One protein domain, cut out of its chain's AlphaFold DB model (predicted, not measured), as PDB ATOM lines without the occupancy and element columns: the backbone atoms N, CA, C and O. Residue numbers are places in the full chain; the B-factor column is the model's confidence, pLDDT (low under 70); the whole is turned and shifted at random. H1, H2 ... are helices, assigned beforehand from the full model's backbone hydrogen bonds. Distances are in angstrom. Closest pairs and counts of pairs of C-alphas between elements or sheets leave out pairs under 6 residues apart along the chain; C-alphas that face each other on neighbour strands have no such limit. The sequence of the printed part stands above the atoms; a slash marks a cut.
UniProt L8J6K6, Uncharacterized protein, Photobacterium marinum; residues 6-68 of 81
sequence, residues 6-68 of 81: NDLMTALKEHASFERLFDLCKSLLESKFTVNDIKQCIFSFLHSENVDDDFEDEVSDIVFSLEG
ATOM      1  N   ASN A   6     -39.752 -27.018 -38.508       85.50
ATOM      2  CA  ASN A   6     -38.657 -26.874 -37.550       85.50
ATOM      3  C   ASN A   6     -38.820 -25.647 -36.642       85.50
ATOM      4  O   ASN A   6     -38.467 -25.736 -35.473       85.50
ATOM      5  N   ASP A   7     -39.375 -24.538 -37.141       88.31
ATOM      6  CA  ASP A   7     -39.593 -23.334 -36.328       88.31
ATOM      7  C   ASP A   7     -40.657 -23.585 -35.255       88.31
ATOM      8  O   ASP A   7     -40.504 -23.157 -34.111       88.31
ATOM      9  N   LEU A   8     -41.704 -24.342 -35.605       88.25
ATOM     10  CA  LEU A   8     -42.718 -24.790 -34.653       88.25
ATOM     11  C   LEU A   8     -42.111 -25.721 -33.601       88.25
ATOM     12  O   LEU A   8     -42.335 -25.525 -32.412       88.25
ATOM     13  N   MET A   9     -41.299 -26.695 -34.015       87.44
ATOM     14  CA  MET A   9     -40.663 -27.623 -33.080       87.44
ATOM     15  C   MET A   9     -39.673 -26.928 -32.137       87.44
ATOM     16  O   MET A   9     -39.591 -27.285 -30.964       87.44
ATOM     17  N   THR A  10     -38.943 -25.922 -32.617       89.44
ATOM     18  CA  THR A  10     -38.101 -25.082 -31.758       89.44
ATOM     19  C   THR A  10     -38.946 -24.282 -30.774       89.44
ATOM     20  O   THR A  10     -38.643 -24.294 -29.587       89.44
ATOM     21  N   ALA A  11     -40.031 -23.649 -31.228       89.06
ATOM     22  CA  ALA A  11     -40.910 -22.882 -30.349       89.06
ATOM     23  C   ALA A  11     -41.564 -23.753 -29.260       89.06
ATOM     24  O   ALA A  11     -41.684 -23.310 -28.121       89.06
ATOM     25  N   LEU A  12     -41.926 -24.999 -29.586       88.44
ATOM     26  CA  LEU A  12     -42.422 -25.977 -28.615       88.44
ATOM     27  C   LEU A  12     -41.357 -26.315 -27.561       88.44
ATOM     28  O   LEU A  12     -41.637 -26.257 -26.370       88.44
ATOM     29  N   LYS A  13     -40.113 -26.571 -27.985       86.88
ATOM     30  CA  LYS A  13     -38.980 -26.836 -27.077       86.88
ATOM     31  C   LYS A  13     -38.607 -25.653 -26.190       86.88
ATOM     32  O   LYS A  13     -38.120 -25.842 -25.083       86.88
ATOM     33  N   GLU A  14     -38.806 -24.436 -26.679       89.69
ATOM     34  CA  GLU A  14     -38.578 -23.211 -25.910       89.69
ATOM     35  C   GLU A  14     -39.734 -22.879 -24.952       89.69
ATOM     36  O   GLU A  14     -39.662 -21.859 -24.269       89.69
ATOM     37  N   HIS A  15     -40.787 -23.706 -24.904       84.50
ATOM     38  CA  HIS A  15     -42.018 -23.440 -24.155       84.50
ATOM     39  C   HIS A  15     -42.584 -22.049 -24.498       84.50
ATOM     40  O   HIS A  15     -42.884 -21.225 -23.632       84.50
ATOM     41  N   ALA A  16     -42.647 -21.744 -25.799       85.38
ATOM     42  CA  ALA A  16     -43.158 -20.468 -26.273       85.38
ATOM     43  C   ALA A  16     -44.640 -20.298 -25.905       85.38
ATOM     44  O   ALA A  16     -45.421 -21.240 -25.971       85.38
ATOM     45  N   SER A  17     -45.034 -19.063 -25.598       86.00
ATOM     46  CA  SER A  17     -46.419 -18.698 -25.278       86.00
ATOM     47  C   SER A  17     -47.414 -19.132 -26.360       86.00
ATOM     48  O   SER A  17     -47.097 -19.019 -27.553       86.00
ATOM     49  N   PHE A  18     -48.644 -19.454 -25.951       83.69
ATOM     50  CA  PHE A  18     -49.769 -19.792 -26.832       83.69
ATOM     51  C   PHE A  18     -49.880 -18.893 -28.076       83.69
ATOM     52  O   PHE A  18     -49.912 -19.395 -29.195       83.69
ATOM     53  N   GLU A  19     -49.863 -17.563 -27.908       84.81
ATOM     54  CA  GLU A  19     -50.000 -16.602 -29.018       84.81
ATOM     55  C   GLU A  19     -48.937 -16.809 -30.108       84.81
ATOM     56  O   GLU A  19     -49.238 -16.806 -31.303       84.81
ATOM     57  N   ARG A  20     -47.691 -17.069 -29.701       87.56
ATOM     58  CA  ARG A  20     -46.565 -17.268 -30.620       87.56
ATOM     59  C   ARG A  20     -46.665 -18.599 -31.360       87.56
ATOM     60  O   ARG A  20     -46.377 -18.654 -32.554       87.56
ATOM     61  N   LEU A  21     -47.067 -19.661 -30.666       88.25
ATOM     62  CA  LEU A  21     -47.303 -20.965 -31.283       88.25
ATOM     63  C   LEU A  21     -48.485 -20.904 -32.263       88.25
ATOM     64  O   LEU A  21     -48.412 -21.471 -33.355       88.25
ATOM     65  N   PHE A  22     -49.535 -20.161 -31.918       85.81
ATOM     66  CA  PHE A  22     -50.705 -19.951 -32.762       85.81
ATOM     67  C   PHE A  22     -50.364 -19.184 -34.048       85.81
ATOM     68  O   PHE A  22     -50.709 -19.636 -35.143       85.81
ATOM     69  N   ASP A  23     -49.622 -18.076 -33.947       87.25
ATOM     70  CA  ASP A  23     -49.155 -17.314 -35.116       87.25
ATOM     71  C   ASP A  23     -48.232 -18.143 -36.024       87.25
ATOM     72  O   ASP A  23     -48.314 -18.049 -37.255       87.25
ATOM     73  N   LEU A  24     -47.384 -18.998 -35.441       88.38
ATOM     74  CA  LEU A  24     -46.560 -19.945 -36.198       88.38
ATOM     75  C   LEU A  24     -47.421 -20.969 -36.937       88.38
ATOM     76  O   LEU A  24     -47.229 -21.167 -38.137       88.38
ATOM     77  N   CYS A  25     -48.399 -21.577 -36.265       88.75
ATOM     78  CA  CYS A  25     -49.317 -22.526 -36.893       88.75
ATOM     79  C   CYS A  25     -50.100 -21.876 -38.041       88.75
ATOM     80  O   CYS A  25     -50.188 -22.444 -39.129       88.75
ATOM     81  N   LYS A  26     -50.598 -20.652 -37.845       85.94
ATOM     82  CA  LYS A  26     -51.260 -19.871 -38.896       85.94
ATOM     83  C   LYS A  26     -50.334 -19.619 -40.087       85.94
ATOM     84  O   LYS A  26     -50.722 -19.860 -41.229       85.94
ATOM     85  N   SER A  27     -49.103 -19.195 -39.820       87.81
ATOM     86  CA  SER A  27     -48.110 -18.937 -40.867       87.81
ATOM     87  C   SER A  27     -47.748 -20.210 -41.644       87.81
ATOM     88  O   SER A  27     -47.535 -20.159 -42.852       87.81
ATOM     89  N   LEU A  28     -47.712 -21.369 -40.978       87.56
ATOM     90  CA  LEU A  28     -47.494 -22.669 -41.620       87.56
ATOM     91  C   LEU A  28     -48.657 -23.048 -42.545       87.56
ATOM     92  O   LEU A  28     -48.414 -23.473 -43.677       87.56
ATOM     93  N   LEU A  29     -49.902 -22.829 -42.113       85.25
ATOM     94  CA  LEU A  29     -51.086 -23.045 -42.952       85.25
ATOM     95  C   LEU A  29     -51.065 -22.160 -44.209       85.25
ATOM     96  O   LEU A  29     -51.330 -22.638 -45.312       85.25
ATOM     97  N   GLU A  30     -50.674 -20.889 -44.079       85.56
ATOM     98  CA  GLU A  30     -50.492 -19.981 -45.225       85.56
ATOM     99  C   GLU A  30     -49.345 -20.422 -46.157       85.56
ATOM    100  O   GLU A  30     -49.363 -20.160 -47.361       85.56
ATOM    101  N   SER A  31     -48.364 -21.147 -45.614       81.06
ATOM    102  CA  SER A  31     -47.151 -21.587 -46.304       81.06
ATOM    103  C   SER A  31     -47.265 -22.988 -46.937       81.06
ATOM    104  O   SER A  31     -46.242 -23.581 -47.289       81.06
ATOM    105  N   LYS A  32     -48.502 -23.471 -47.165       82.94
ATOM    106  CA  LYS A  32     -48.896 -24.764 -47.781       82.94
ATOM    107  C   LYS A  32     -48.800 -26.011 -46.894       82.94
ATOM    108  O   LYS A  32     -48.960 -27.115 -47.414       82.94
ATOM    109  N   PHE A  33     -48.563 -25.873 -45.594       85.94
ATOM    110  CA  PHE A  33     -48.659 -27.013 -44.683       85.94
ATOM    111  C   PHE A  33     -50.119 -27.306 -44.351       85.94
ATOM    112  O   PHE A  33     -50.954 -26.403 -44.293       85.94
ATOM    113  N   THR A  34     -50.441 -28.576 -44.132       85.56
ATOM    114  CA  THR A  34     -51.781 -28.964 -43.699       85.56
ATOM    115  C   THR A  34     -51.884 -28.934 -42.178       85.56
ATOM    116  O   THR A  34     -50.895 -29.097 -41.462       85.56
ATOM    117  N   VAL A  35     -53.111 -28.810 -41.665       85.00
ATOM    118  CA  VAL A  35     -53.399 -29.001 -40.234       85.00
ATOM    119  C   VAL A  35     -52.822 -30.328 -39.729       85.00
ATOM    120  O   VAL A  35     -52.302 -30.395 -38.621       85.00
ATOM    121  N   ASN A  36     -52.864 -31.382 -40.549       85.75
ATOM    122  CA  ASN A  36     -52.340 -32.689 -40.172       85.75
ATOM    123  C   ASN A  36     -50.813 -32.689 -39.995       85.75
ATOM    124  O   ASN A  36     -50.326 -33.304 -39.051       85.75
ATOM    125  N   ASP A  37     -50.071 -31.976 -40.846       87.88
ATOM    126  CA  ASP A  37     -48.609 -31.855 -40.723       87.88
ATOM    127  C   ASP A  37     -48.219 -31.151 -39.416       87.88
ATOM    128  O   ASP A  37     -47.341 -31.607 -38.682       87.88
ATOM    129  N   ILE A  38     -48.931 -30.067 -39.093       88.44
ATOM    130  CA  ILE A  38     -48.736 -29.287 -37.863       88.44
ATOM    131  C   ILE A  38     -49.057 -30.146 -36.635       88.44
ATOM    132  O   ILE A  38     -48.256 -30.229 -35.704       88.44
ATOM    133  N   LYS A  39     -50.192 -30.855 -36.656       87.69
ATOM    134  CA  LYS A  39     -50.588 -31.774 -35.584       87.69
ATOM    135  C   LYS A  39     -49.575 -32.892 -35.377       87.69
ATOM    136  O   LYS A  39     -49.249 -33.195 -34.236       87.69
ATOM    137  N   GLN A  40     -49.076 -33.512 -36.447       89.19
ATOM    138  CA  GLN A  40     -48.063 -34.558 -36.311       89.19
ATOM    139  C   GLN A  40     -46.779 -34.032 -35.673       89.19
ATOM    140  O   GLN A  40     -46.198 -34.725 -34.842       89.19
ATOM    141  N   CYS A  41     -46.361 -32.811 -36.013       89.00
ATOM    142  CA  CYS A  41     -45.206 -32.177 -35.383       89.00
ATOM    143  C   CYS A  41     -45.423 -31.982 -33.875       89.00
ATOM    144  O   CYS A  41     -44.576 -32.389 -33.080       89.00
ATOM    145  N   ILE A  42     -46.586 -31.454 -33.487       87.88
ATOM    146  CA  ILE A  42     -46.978 -31.261 -32.086       87.88
ATOM    147  C   ILE A  42     -47.024 -32.596 -31.328       87.88
ATOM    148  O   ILE A  42     -46.374 -32.746 -30.297       87.88
ATOM    149  N   PHE A  43     -47.730 -33.598 -31.856       86.62
ATOM    150  CA  PHE A  43     -47.828 -34.907 -31.204       86.62
ATOM    151  C   PHE A  43     -46.475 -35.604 -31.095       86.62
ATOM    152  O   PHE A  43     -46.209 -36.252 -30.087       86.62
ATOM    153  N   SER A  44     -45.609 -35.468 -32.103       87.81
ATOM    154  CA  SER A  44     -44.259 -36.027 -32.049       87.81
ATOM    155  C   SER A  44     -43.410 -35.386 -30.953       87.81
ATOM    156  O   SER A  44     -42.550 -36.070 -30.403       87.81
ATOM    157  N   PHE A  45     -43.623 -34.104 -30.646       86.81
ATOM    158  CA  PHE A  45     -42.965 -33.427 -29.532       86.81
ATOM    159  C   PHE A  45     -43.484 -33.950 -28.187       86.81
ATOM    160  O   PHE A  45     -42.685 -34.435 -27.390       86.81
ATOM    161  N   LEU A  46     -44.809 -33.972 -27.996       84.75
ATOM    162  CA  LEU A  46     -45.449 -34.480 -26.773       84.75
ATOM    163  C   LEU A  46     -45.075 -35.944 -26.472       84.75
ATOM    164  O   LEU A  46     -44.874 -36.314 -25.326       84.75
ATOM    165  N   HIS A  47     -44.924 -36.790 -27.499       83.00
ATOM    166  CA  HIS A  47     -44.493 -38.184 -27.314       83.00
ATOM    167  C   HIS A  47     -42.991 -38.357 -27.041       83.00
ATOM    168  O   HIS A  47     -42.573 -39.435 -26.615       83.00
ATOM    169  N   SER A  48     -42.164 -37.362 -27.370       80.31
ATOM    170  CA  SER A  48     -40.703 -37.476 -27.304       80.31
ATOM    171  C   SER A  48     -40.103 -36.858 -26.044       80.31
ATOM    172  O   SER A  48     -38.976 -37.216 -25.699       80.31
ATOM    173  N   GLU A  49     -40.798 -35.931 -25.389       72.06
ATOM    174  CA  GLU A  49     -40.317 -35.235 -24.194       72.06
ATOM    175  C   GLU A  49     -41.296 -35.397 -23.029       72.06
ATOM    176  O   GLU A  49     -42.495 -35.542 -23.233       72.06
ATOM    177  N   ASN A  50     -40.780 -35.377 -21.795       72.31
ATOM    178  CA  ASN A  50     -41.637 -35.188 -20.623       72.31
ATOM    179  C   ASN A  50     -41.987 -33.706 -20.551       72.31
ATOM    180  O   ASN A  50     -41.205 -32.902 -20.041       72.31
ATOM    181  N   VAL A  51     -43.128 -33.375 -21.135       79.56
ATOM    182  CA  VAL A  51     -43.720 -32.044 -21.099       79.56
ATOM    183  C   VAL A  51     -44.546 -31.913 -19.819       79.56
ATOM    184  O   VAL A  51     -45.104 -32.896 -19.341       79.56
ATOM    185  N   ASP A  52     -44.565 -30.720 -19.228       81.25
ATOM    186  CA  ASP A  52     -45.372 -30.444 -18.035       81.25
ATOM    187  C   ASP A  52     -46.868 -30.421 -18.397       81.25
ATOM    188  O   ASP A  52     -47.217 -29.940 -19.480       81.25
ATOM    189  N   ASP A  53     -47.738 -30.908 -17.506       79.69
ATOM    190  CA  ASP A  53     -49.178 -31.075 -17.778       79.69
ATOM    191  C   ASP A  53     -49.834 -29.742 -18.208       79.69
ATOM    192  O   ASP A  53     -50.616 -29.709 -19.156       79.69
ATOM    193  N   ASP A  54     -49.444 -28.621 -17.585       80.00
ATOM    194  CA  ASP A  54     -49.943 -27.280 -17.934       80.00
ATOM    195  C   ASP A  54     -49.596 -26.874 -19.383       80.00
ATOM    196  O   ASP A  54     -50.392 -26.230 -20.067       80.00
ATOM    197  N   PHE A  55     -48.410 -27.249 -19.877       81.88
ATOM    198  CA  PHE A  55     -47.994 -26.922 -21.247       81.88
ATOM    199  C   PHE A  55     -48.606 -27.888 -22.269       81.88
ATOM    200  O   PHE A  55     -48.903 -27.490 -23.397       81.88
ATOM    201  N   GLU A  56     -48.834 -29.148 -21.889       84.25
ATOM    202  CA  GLU A  56     -49.586 -30.100 -22.711       84.25
ATOM    203  C   GLU A  56     -51.021 -29.612 -22.968       84.25
ATOM    204  O   GLU A  56     -51.500 -29.705 -24.107       84.25
ATOM    205  N   ASP A  57     -51.671 -29.028 -21.958       83.50
ATOM    206  CA  ASP A  57     -52.998 -28.418 -22.088       83.50
ATOM    207  C   ASP A  57     -52.985 -27.224 -23.066       83.50
ATOM    208  O   ASP A  57     -53.787 -27.189 -24.005       83.50
ATOM    209  N   GLU A  58     -52.030 -26.290 -22.942       83.81
ATOM    210  CA  GLU A  58     -51.907 -25.146 -23.868       83.81
ATOM    211  C   GLU A  58     -51.703 -25.592 -25.325       83.81
ATOM    212  O   GLU A  58     -52.302 -25.052 -26.263       83.81
ATOM    213  N   VAL A  59     -50.848 -26.591 -25.540       84.88
ATOM    214  CA  VAL A  59     -50.550 -27.118 -26.876       84.88
ATOM    215  C   VAL A  59     -51.741 -27.910 -27.433       84.88
ATOM    216  O   VAL A  59     -52.028 -27.837 -28.636       84.88
ATOM    217  N   SER A  60     -52.481 -28.613 -26.576       83.50
ATOM    218  CA  SER A  60     -53.733 -29.280 -26.940       83.50
ATOM    219  C   SER A  60     -54.798 -28.279 -27.389       83.50
ATOM    220  O   SER A  60     -55.450 -28.509 -28.412       83.50
ATOM    221  N   ASP A  61     -54.918 -27.129 -26.726       83.56
ATOM    222  CA  ASP A  61     -55.831 -26.049 -27.126       83.56
ATOM    223  C   ASP A  61     -55.514 -25.486 -28.522       83.56
ATOM    224  O   ASP A  61     -56.423 -25.173 -29.305       83.56
ATOM    225  N   ILE A  62     -54.232 -25.422 -28.898       83.81
ATOM    226  CA  ILE A  62     -53.820 -25.053 -30.263       83.81
ATOM    227  C   ILE A  62     -54.288 -26.107 -31.265       83.81
ATOM    228  O   ILE A  62     -54.831 -25.759 -32.318       83.81
ATOM    229  N   VAL A  63     -54.129 -27.395 -30.947       83.31
ATOM    230  CA  VAL A  63     -54.624 -28.489 -31.795       83.31
ATOM    231  C   VAL A  63     -56.145 -28.418 -31.945       83.31
ATOM    232  O   VAL A  63     -56.645 -28.508 -33.068       83.31
ATOM    233  N   PHE A  64     -56.888 -28.179 -30.864       81.44
ATOM    234  CA  PHE A  64     -58.340 -27.994 -30.921       81.44
ATOM    235  C   PHE A  64     -58.749 -26.782 -31.768       81.44
ATOM    236  O   PHE A  64     -59.728 -26.853 -32.521       81.44
ATOM    237  N   SER A  65     -57.986 -25.691 -31.690       80.00
ATOM    238  CA  SER A  65     -58.191 -24.486 -32.503       80.00
ATOM    239  C   SER A  65     -57.930 -24.745 -33.992       80.00
ATOM    240  O   SER A  65     -58.678 -24.262 -34.846       80.00
ATOM    241  N   LEU A  66     -56.923 -25.562 -34.312       77.38
ATOM    242  CA  LEU A  66     -56.606 -26.011 -35.674       77.38
ATOM    243  C   LEU A  66     -57.663 -26.957 -36.256       77.38
ATOM    244  O   LEU A  66     -57.920 -26.936 -37.458       77.38
ATOM    245  N   GLU A  67     -58.296 -27.783 -35.422       72.56
ATOM    246  CA  GLU A  67     -59.406 -28.656 -35.827       72.56
ATOM    247  C   GLU A  67     -60.741 -27.910 -35.992       72.56
ATOM    248  O   GLU A  67     -61.743 -28.523 -36.371       72.56
ATOM    249  N   GLY A  68     -60.778 -26.606 -35.693       64.38
ATOM    250  CA  GLY A  68     -61.998 -25.799 -35.719       64.38
ATOM    251  C   GLY A  68     -63.002 -26.186 -34.629       64.38
ATOM    252  O   GLY A  68     -64.198 -25.933 -34.776       64.38
TER     253      GLY A  68
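Overview. This is residues 6 to 68 of the 81 residues of an uncharacterized protein of Photobacterium marinum (UniProt L8J6K6). Start at H4, the longest helix: with H2 and H3 it makes an up-and-down bundle, each running against the one before, and short H1 packs on H2 and H3, away from H4. The 63 printed residues, with four named helices, H1 to H4 in chain order, and no named strand, are all helix in class and compact, radius of gyration of the C-alphas 10.6 A, spanning 30 by 22 by 18 A.

Along the chain. Find C-alpha 53 at (-49.178, -31.075, -17.778); H4, residues 53 to 66, runs 20.0 A from there. H3 is residues 35 to 46, 16.6 A; H2, 18 to 30, 18.4 A; H1, 6 to 13, 10.5 A, from C-alpha 6 at (-38.657, -26.874, -37.550).

Arrangement. H3 and H4 form a hairpin, a shallow tilt of 7 degrees; closest C-alphas Val 35 and Leu 66, 6.3 A. H1 and H4 are only just apart, closest 8.4 A. In each helix every O i to N i+4 pair is within hydrogen-bond range.

Size, cuts and confidence. The farthest C-alphas, Lys 32 and Asp 53, are 30.7 A apart. The printed part has no cut and no long link; residue 68 alone is under pLDDT 70.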